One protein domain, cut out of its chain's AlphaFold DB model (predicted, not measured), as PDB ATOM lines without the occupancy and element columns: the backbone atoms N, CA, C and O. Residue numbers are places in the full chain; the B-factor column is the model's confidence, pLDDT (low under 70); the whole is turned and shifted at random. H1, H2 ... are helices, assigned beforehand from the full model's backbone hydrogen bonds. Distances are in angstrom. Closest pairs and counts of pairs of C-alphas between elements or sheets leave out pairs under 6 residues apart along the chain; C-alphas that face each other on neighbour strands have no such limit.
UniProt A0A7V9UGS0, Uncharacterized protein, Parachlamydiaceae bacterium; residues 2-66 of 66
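AT A GLANCE: This is residues 2 to 66 of the 66 residues of an uncharacterized protein of Parachlamydiaceae bacterium (UniProt A0A7V9UGS0). Four short helices, set at varied angles, make a small compact body, with H3 at one end, H4 at the other, and H1 and H2 between them. From the end of H4 an arm, residues 50 to 66, sticks out and hooks over, with the fifth helix, H5, near its tip and a gap between H5 and the body. The printed part has 65 residues, with five named helices in the order H1, H2, H3, H4, H5 and no named strand; the class is all helix. The whole is only just loose, close to compact, with a radius of gyration of the C-alphas of 13.0 A, and the C-alphas span 36 by 25 by 22 A.

HOW THE PARTS SIT: Begin at H1, residues 2 to 8. H2, residues 14 to 20, is close to it but not clearly touching: their closest C-alphas, those of Ile 6 and Tyr 17, are 7.5 A apart, and the lines stand about perpendicular at 89 degrees. Look next at H3, residues 24 to 34, which touches H1; the closest C-alphas, those of Ala 5 and Tyr 34, are 5.8 A apart, and the tilt of 70.3 degrees is only just about perpendicular. H4, residues 42 to 49, touches H2, with the C-alphas of Leu 14 and Asp 42 closest at 6.0 A and a steep tilt of 39 degrees, opposite ways. H3 and H4 are apart. H5, residues 58 to 64, touches no helix. In these five helices every O i to N i+4 pair is within hydrogen-bond range.

IN THESE COORDINATES: Find C-alpha 2 at (106.678, 184.115, 153.585); from there H1 runs to residue 8. After a tight link, H2 runs from residue 14 to 20, 9.9 A from first to last C-alpha. Another tight link leads to C-alpha 24 at (104.118, 169.258, 145.359), where H3, the longest helix by residues, begins; it is 14.9 A long and ends at Tyr 34. H4 runs from Asp 42 to Leu 49 over 10.5 A. H5 runs 10.2 A from Arg 58 to C-alpha 64 at (94.059, 197.275, 153.560).

THE WHOLE: The two C-alphas farthest apart are those of Ser 24 and Asp 55, at 36.4 A. Residues 50 to 66 stand free, of which 58 to 64 belong to H5; the body without them spans 25 by 18 by 16 A. The printed part has no cut, and no link is long. Mean pLDDT of the printed part is 86.3; look for values under 70 at residues 65 to 66.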
ATOM      1  N   SER A   2     107.280 185.391 153.142       75.62
ATOM      2  CA  SER A   2     106.678 184.115 153.585       75.62
ATOM      3  C   SER A   2     105.285 184.222 154.225       75.62
ATOM      4  O   SER A   2     104.422 183.412 153.913       75.62
ATOM      5  N   GLY A   3     105.025 185.241 155.054       79.50
ATOM      6  CA  GLY A   3     103.691 185.443 155.643       79.50
ATOM      7  C   GLY A   3     102.611 185.716 154.589       79.50
ATOM      8  O   GLY A   3     101.559 185.086 154.605       79.50
ATOM      9  N   LEU A   4     102.907 186.576 153.605       81.88
ATOM     10  CA  LEU A   4     102.008 186.841 152.473       81.88
ATOM     11  C   LEU A   4     101.714 185.564 151.673       81.88
ATOM     12  O   LEU A   4     100.583 185.364 151.239       81.88
ATOM     13  N   ALA A   5     102.715 184.698 151.503       86.69
ATOM     14  CA  ALA A   5     102.571 183.441 150.783       86.69
ATOM     15  C   ALA A   5     101.592 182.480 151.476       86.69
ATOM     16  O   ALA A   5     100.711 181.932 150.818       86.69
ATOM     17  N   ILE A   6     101.692 182.324 152.803       85.62
ATOM     18  CA  ILE A   6     100.795 181.446 153.574       85.62
ATOM     19  C   ILE A   6      99.339 181.914 153.456       85.62
ATOM     20  O   ILE A   6      98.457 181.113 153.143       85.62
ATOM     21  N   PHE A   7      99.082 183.212 153.643       83.69
ATOM     22  CA  PHE A   7      97.723 183.756 153.546       83.69
ATOM     23  C   PHE A   7      97.201 183.800 152.099       83.69
ATOM     24  O   PHE A   7      96.011 183.603 151.859       83.69
ATOM     25  N   GLY A   8      98.085 184.003 151.119       86.00
ATOM     26  CA  GLY A   8      97.737 184.067 149.699       86.00
ATOM     27  C   GLY A   8      97.263 182.738 149.100       86.00
ATOM     28  O   GLY A   8      96.478 182.747 148.154       86.00
ATOM     29  N   LEU A   9      97.669 181.604 149.681       87.62
ATOM     30  CA  LEU A   9      97.243 180.265 149.256       87.62
ATOM     31  C   LEU A   9      95.808 179.902 149.683       87.62
ATOM     32  O   LEU A   9      95.297 178.867 149.261       87.62
ATOM     33  N   LYS A  10      95.141 180.758 150.475       87.06
ATOM     34  CA  LYS A  10      93.719 180.643 150.854       87.06
ATOM     35  C   LYS A  10      93.342 179.321 151.536       87.06
ATOM     36  O   LYS A  10      92.240 178.808 151.344       87.06
ATOM     37  N   PHE A  11      94.234 178.775 152.359       88.69
ATOM     38  CA  PHE A  11      93.867 177.669 153.240       88.69
ATOM     39  C   PHE A  11      92.885 178.144 154.321       88.69
ATOM     40  O   PHE A  11      93.017 179.266 154.811       88.69
ATOM     41  N   PRO A  12      91.917 177.306 154.733       86.75
ATOM     42  CA  PRO A  12      90.925 177.690 155.737       86.75
ATOM     43  C   PRO A  12      91.505 177.758 157.160       86.75
ATOM     44  O   PRO A  12      90.879 178.335 158.044       86.75
ATOM     45  N   SER A  13      92.688 177.186 157.404       89.12
ATOM     46  CA  SER A  13      93.436 177.365 158.651       89.12
ATOM     47  C   SER A  13      94.936 177.146 158.452       89.12
ATOM     48  O   SER A  13      95.357 176.460 157.515       89.12
ATOM     49  N   LEU A  14      95.744 177.691 159.369       87.19
ATOM     50  CA  LEU A  14      97.195 177.481 159.377       87.19
ATOM     51  C   LEU A  14      97.561 176.009 159.615       87.19
ATOM     52  O   LEU A  14      98.483 175.505 158.982       87.19
ATOM     53  N   LEU A  15      96.774 175.282 160.417       88.56
ATOM     54  CA  LEU A  15      96.940 173.838 160.614       88.56
ATOM     55  C   LEU A  15      96.763 173.052 159.304       88.56
ATOM     56  O   LEU A  15      97.546 172.151 159.013       88.56
ATOM     57  N   GLN A  16      95.750 173.389 158.498       88.94
ATOM     58  CA  GLN A  16      95.544 172.720 157.209       88.94
ATOM     59  C   GLN A  16      96.648 173.047 156.203       88.94
ATOM     60  O   GLN A  16      97.042 172.174 155.430       88.94
ATOM     61  N   TYR A  17      97.154 174.282 156.216       90.62
ATOM     62  CA  TYR A  17      98.346 174.626 155.447       90.62
ATOM     63  C   TYR A  17      99.538 173.769 155.887       90.62
ATOM     64  O   TYR A  17     100.193 173.173 155.040       90.62
ATOM     65  N   ASP A  18      99.782 173.644 157.193       89.69
ATOM     66  CA  ASP A  18     100.936 172.921 157.730       89.69
ATOM     67  C   ASP A  18     100.936 171.435 157.333       89.69
ATOM     68  O   ASP A  18     101.974 170.882 156.976       89.69
ATOM     69  N   GLN A  19      99.751 170.817 157.291       90.19
ATOM     70  CA  GLN A  19      99.551 169.447 156.804       90.19
ATOM     71  C   GLN A  19      99.819 169.296 155.300       90.19
ATOM     72  O   GLN A  19     100.297 168.251 154.865       90.19
ATOM     73  N   LYS A  20      99.516 170.329 154.505       89.69
ATOM     74  CA  LYS A  20      99.624 170.323 153.036       89.69
ATOM     75  C   LYS A  20     100.875 171.007 152.497       89.69
ATOM     76  O   LYS A  20     101.102 171.007 151.293       89.69
ATOM     77  N   ARG A  21     101.720 171.586 153.353       86.31
ATOM     78  CA  ARG A  21     102.911 172.342 152.928       86.31
ATOM     79  C   ARG A  21     103.917 171.489 152.147       86.31
ATOM     80  O   ARG A  21     104.687 172.035 151.369       86.31
ATOM     81  N   GLY A  22     103.900 170.169 152.361       86.38
ATOM     82  CA  GLY A  22     104.711 169.190 151.631       86.38
ATOM     83  C   GLY A  22     104.111 168.737 150.295       86.38
ATOM     84  O   GLY A  22     104.773 168.017 149.548       86.38
ATOM     85  N   ASP A  23     102.881 169.148 149.971       91.00
ATOM     86  CA  ASP A  23     102.262 168.825 148.691       91.00
ATOM     87  C   ASP A  23     103.025 169.516 147.557       91.00
ATOM     88  O   ASP A  23     103.275 170.724 147.583       91.00
ATOM     89  N   SER A  24     103.325 168.762 146.496       88.12
ATOM     90  CA  SER A  24     104.118 169.258 145.359       88.12
ATOM     91  C   SER A  24     103.552 170.520 144.692       88.12
ATOM     92  O   SER A  24     104.303 171.311 144.125       88.12
ATOM     93  N   VAL A  25     102.232 170.724 144.743       89.88
ATOM     94  CA  VAL A  25     101.569 171.918 144.199       89.88
ATOM     95  C   VAL A  25     101.818 173.130 145.094       89.88
ATOM     96  O   VAL A  25     102.108 174.216 144.594       89.88
ATOM     97  N   VAL A  26     101.732 172.945 146.411       89.38
ATOM     98  CA  VAL A  26     101.940 174.013 147.392       89.38
ATOM     99  C   VAL A  26     103.391 174.471 147.356       89.38
ATOM    100  O   VAL A  26     103.638 175.667 147.225       89.38
ATOM    101  N   ASP A  27     104.336 173.533 147.353       89.06
ATOM    102  CA  ASP A  27     105.768 173.828 147.262       89.06
ATOM    103  C   ASP A  27     106.125 174.596 145.974       89.06
ATOM    104  O   ASP A  27     106.761 175.654 146.013       89.06
ATOM    105  N   LYS A  28     105.611 174.149 144.819       90.56
ATOM    106  CA  LYS A  28     105.799 174.859 143.541       90.56
ATOM    107  C   LYS A  28     105.200 176.262 143.561       90.56
ATOM    108  O   LYS A  28     105.836 177.188 143.063       90.56
ATOM    109  N   ASN A  29     104.007 176.442 144.126       90.75
ATOM    110  CA  ASN A  29     103.379 177.761 144.223       90.75
ATOM    111  C   ASN A  29     104.179 178.697 145.135       90.75
ATOM    112  O   ASN A  29     104.409 179.850 144.775       90.75
ATOM    113  N   LEU A  30     104.657 178.202 146.279       90.44
ATOM    114  CA  LEU A  30     105.513 178.961 147.192       90.44
ATOM    115  C   LEU A  30     106.790 179.434 146.494       90.44
ATOM    116  O   LEU A  30     107.135 180.616 146.572       90.44
ATOM    117  N   LYS A  31     107.441 178.548 145.738       90.88
ATOM    118  CA  LYS A  31     108.674 178.867 145.018       90.88
ATOM    119  C   LYS A  31     108.451 179.800 143.825       90.88
ATOM    120  O   LYS A  31     109.203 180.758 143.658       90.88
ATOM    121  N   ASN A  32     107.433 179.541 143.009       91.31
ATOM    122  CA  ASN A  32     107.244 180.232 141.732       91.31
ATOM    123  C   ASN A  32     106.476 181.552 141.864       91.31
ATOM    124  O   ASN A  32     106.810 182.504 141.170       91.31
ATOM    125  N   LEU A  33     105.460 181.617 142.732       90.25
ATOM    126  CA  LEU A  33     104.612 182.808 142.880       90.25
ATOM    127  C   LEU A  33     105.135 183.759 143.957       90.25
ATOM    128  O   LEU A  33     105.018 184.972 143.823       90.25
ATOM    129  N   TYR A  34     105.694 183.206 145.035       89.44
ATOM    130  CA  TYR A  34     106.083 183.986 146.213       89.44
ATOM    131  C   TYR A  34     107.594 184.037 146.448       89.44
ATOM    132  O   TYR A  34     108.036 184.710 147.382       89.44
ATOM    133  N   HIS A  35     108.385 183.344 145.618       89.94
ATOM    134  CA  HIS A  35     109.843 183.233 145.747       89.94
ATOM    135  C   HIS A  35     110.294 182.743 147.133       89.94
ATOM    136  O   HIS A  35     111.351 183.114 147.642       89.94
ATOM    137  N   VAL A  36     109.475 181.894 147.756       89.88
ATOM    138  CA  VAL A  36     109.749 181.254 149.040       89.88
ATOM    139  C   VAL A  36     110.388 179.898 148.756       89.88
ATOM    140  O   VAL A  36     109.734 178.992 148.253       89.88
ATOM    141  N   ALA A  37     111.684 179.770 149.047       85.88
ATOM    142  CA  ALA A  37     112.454 178.568 148.717       85.88
ATOM    143  C   ALA A  37     112.111 177.349 149.589       85.88
ATOM    144  O   ALA A  37     112.240 176.222 149.128       85.88
ATOM    145  N   HIS A  38     111.701 177.584 150.836       84.69
ATOM    146  CA  HIS A  38     111.345 176.541 151.794       84.69
ATOM    147  C   HIS A  38     109.989 176.871 152.391       84.69
ATOM    148  O   HIS A  38     109.790 177.997 152.859       84.69
ATOM    149  N   ALA A  39     109.078 175.900 152.389       85.62
ATOM    150  CA  ALA A  39     107.757 176.090 152.958       85.62
ATOM    151  C   ALA A  39     107.864 176.433 154.459       85.62
ATOM    152  O   ALA A  39     108.388 175.625 155.231       85.62
ATOM    153  N   PRO A  40     107.423 177.630 154.889       84.38
ATOM    154  CA  PRO A  40     107.411 177.991 156.301       84.38
ATOM    155  C   PRO A  40     106.487 177.055 157.091       84.38
ATOM    156  O   PRO A  40     105.461 176.616 156.583       84.38
ATOM    157  N   SER A  41     106.835 176.763 158.342       85.75
ATOM    158  CA  SER A  41     105.918 176.102 159.280       85.75
ATOM    159  C   SER A  41     105.041 177.141 159.972       85.75
ATOM    160  O   SER A  41     105.513 178.248 160.253       85.75
ATOM    161  N   ASP A  42     103.798 176.769 160.290       85.19
ATOM    162  CA  ASP A  42     102.921 177.576 161.147       85.19
ATOM    163  C   ASP A  42     103.605 177.940 162.475       85.19
ATOM    164  O   ASP A  42     103.683 179.114 162.831       85.19
ATOM    165  N   THR A  43     104.214 176.961 163.158       86.44
ATOM    166  CA  THR A  43     104.896 177.174 164.445       86.44
ATOM    167  C   THR A  43     105.982 178.238 164.343       86.44
ATOM    168  O   THR A  43     105.991 179.187 165.118       86.44
ATOM    169  N   TYR A  44     106.860 178.131 163.344       86.00
ATOM    170  CA  TYR A  44     107.947 179.094 163.166       86.00
ATOM    171  C   TYR A  44     107.431 180.495 162.813       86.00
ATOM    172  O   TYR A  44     107.991 181.502 163.250       86.00
ATOM    173  N   LEU A  45     106.354 180.582 162.023       85.25
ATOM    174  CA  LEU A  45     105.709 181.859 161.733       85.25
ATOM    175  C   LEU A  45     105.169 182.497 163.022       85.25
ATOM    176  O   LEU A  45     105.434 183.672 163.273       85.25
ATOM    177  N   ARG A  46     104.471 181.721 163.855       85.38
ATOM    178  CA  ARG A  46     103.915 182.188 165.127       85.38
ATOM    179  C   ARG A  46     104.986 182.572 166.138       85.38
ATOM    180  O   ARG A  46     104.895 183.645 166.709       85.38
ATOM    181  N   GLU A  47     106.055 181.792 166.276       90.06
ATOM    182  CA  GLU A  47     107.183 182.119 167.161       90.06
ATOM    183  C   GLU A  47     107.782 183.501 166.881       90.06
ATOM    184  O   GLU A  47     108.244 184.173 167.802       90.06
ATOM    185  N   ARG A  48     107.788 183.935 165.615       87.31
ATOM    186  CA  ARG A  48     108.283 185.261 165.223       87.31
ATOM    187  C   ARG A  48     107.235 186.356 165.370       87.31
ATOM    188  O   ARG A  48     107.601 187.471 165.725       87.31
ATOM    189  N   LEU A  49     105.971 186.067 165.065       84.44
ATOM    190  CA  LEU A  49     104.894 187.062 165.101       84.44
ATOM    191  C   LEU A  49     104.356 187.310 166.512       84.44
ATOM    192  O   LEU A  49     104.093 188.459 166.843       84.44
ATOM    193  N   ASP A  50     104.248 186.277 167.346       88.19
ATOM    194  CA  ASP A  50     103.686 186.365 168.700       88.19
ATOM    195  C   ASP A  50     104.580 187.204 169.643       88.19
ATOM    196  O   ASP A  50     104.122 187.670 170.681       88.19
ATOM    197  N   GLN A  51     105.847 187.441 169.276       90.38
ATOM    198  CA  GLN A  51     106.766 188.336 169.998       90.38
ATOM    199  C   GLN A  51     106.535 189.826 169.705       90.38
ATOM    200  O   GLN A  51     107.097 190.681 170.388       90.38
ATOM    201  N   LEU A  52     105.780 190.151 168.656       88.94
ATOM    202  CA  LEU A  52     105.608 191.516 168.176       88.94
ATOM    203  C   LEU A  52     104.288 192.090 168.691       88.94
ATOM    204  O   LEU A  52     103.250 191.435 168.630       88.94
ATOM    205  N   ASP A  53     104.322 193.340 169.161       89.94
ATOM    206  CA  ASP A  53     103.115 194.033 169.614       89.94
ATOM    207  C   ASP A  53     102.131 194.222 168.433       89.94
ATOM    208  O   ASP A  53     102.519 194.774 167.391       89.94
ATOM    209  N   PRO A  54     100.861 193.784 168.557       86.94
ATOM    210  CA  PRO A  54      99.835 193.981 167.536       86.94
ATOM    211  C   PRO A  54      99.677 195.434 167.061       86.94
ATOM    212  O   PRO A  54      99.306 195.663 165.901       86.94
ATOM    213  N   ASP A  55      99.984 196.420 167.909       90.25
ATOM    214  CA  ASP A  55      99.881 197.838 167.565       90.25
ATOM    215  C   ASP A  55     100.827 198.248 166.426       90.25
ATOM    216  O   ASP A  55     100.492 199.153 165.656       90.25
ATOM    217  N   PHE A  56     101.939 197.532 166.212       88.00
ATOM    218  CA  PHE A  56     102.831 197.777 165.073       88.00
ATOM    219  C   PHE A  56     102.182 197.447 163.724       88.00
ATOM    220  O   PHE A  56     102.460 198.103 162.716       88.00
ATOM    221  N   PHE A  57     101.299 196.449 163.680       82.62
ATOM    222  CA  PHE A  57     100.661 196.006 162.437       82.62
ATOM    223  C   PHE A  57      99.327 196.700 162.171       82.62
ATOM    224  O   PHE A  57      98.874 196.780 161.023       82.62
ATOM    225  N   ARG A  58      98.697 197.237 163.219       86.75
ATOM    226  CA  ARG A  58      97.374 197.862 163.161       86.75
ATOM    227  C   ARG A  58      97.234 198.946 162.077       86.75
ATOM    228  O   ARG A  58      96.213 198.935 161.384       86.75
ATOM    229  N   PRO A  59      98.208 199.855 161.855       89.06
ATOM    230  CA  PRO A  59      98.108 200.855 160.792       89.06
ATOM    231  C   PRO A  59      98.115 200.246 159.386       89.06
ATOM    232  O   PRO A  59      97.407 200.734 158.508       89.06
ATOM    233  N   ALA A  60      98.894 199.181 159.165       85.19
ATOM    234  CA  ALA A  60      98.981 198.511 157.871       85.19
ATOM    235  C   ALA A  60      97.668 197.792 157.531       85.19
ATOM    236  O   ALA A  60      97.141 197.969 156.434       85.19
ATOM    237  N   PHE A  61      97.089 197.061 158.490       80.12
ATOM    238  CA  PHE A  61      95.799 196.388 158.298       80.12
ATOM    239  C   PHE A  61      94.649 197.373 158.063       80.12
ATOM    240  O   PHE A  61      93.844 197.147 157.167       80.12
ATOM    241  N   LYS A  62      94.609 198.502 158.785       86.44
ATOM    242  CA  LYS A  62      93.589 199.544 158.564       86.44
ATOM    243  C   LYS A  62      93.608 200.128 157.151       86.44
ATOM    244  O   LYS A  62      92.554 200.492 156.647       86.44
ATOM    245  N   LYS A  63      94.783 200.227 156.521       85.94
ATOM    246  CA  LYS A  63      94.913 200.693 155.130       85.94
ATOM    247  C   LYS A  63      94.447 199.660 154.103       85.94
ATOM    248  O   LYS A  63      94.080 200.049 153.008       85.94
ATOM    249  N   LEU A  64      94.506 198.370 154.432       77.75
ATOM    250  CA  LEU A  64      94.059 197.275 153.560       77.75
ATOM    251  C   LEU A  64      92.544 197.037 153.634       77.75
ATOM    252  O   LEU A  64      91.976 196.463 152.712       77.75
ATOM    253  N   SER A  65      91.909 197.426 154.742       64.75
ATOM    254  CA  SER A  65      90.474 197.243 154.993       64.75
ATOM    255  C   SER A  65      89.613 198.473 154.676       64.75
ATOM    256  O   SER A  65      88.419 198.448 154.970       64.75
ATOM    257  N   ALA A  66      90.220 199.554 154.185       52.78
ATOM    258  CA  ALA A  66      89.557 200.791 153.777       52.78
ATOM    259  C   ALA A  66      89.504 200.863 152.249       52.78
ATOM    260  O   ALA A  66      88.464 201.322 151.732       52.78
TER     261      ALA A  66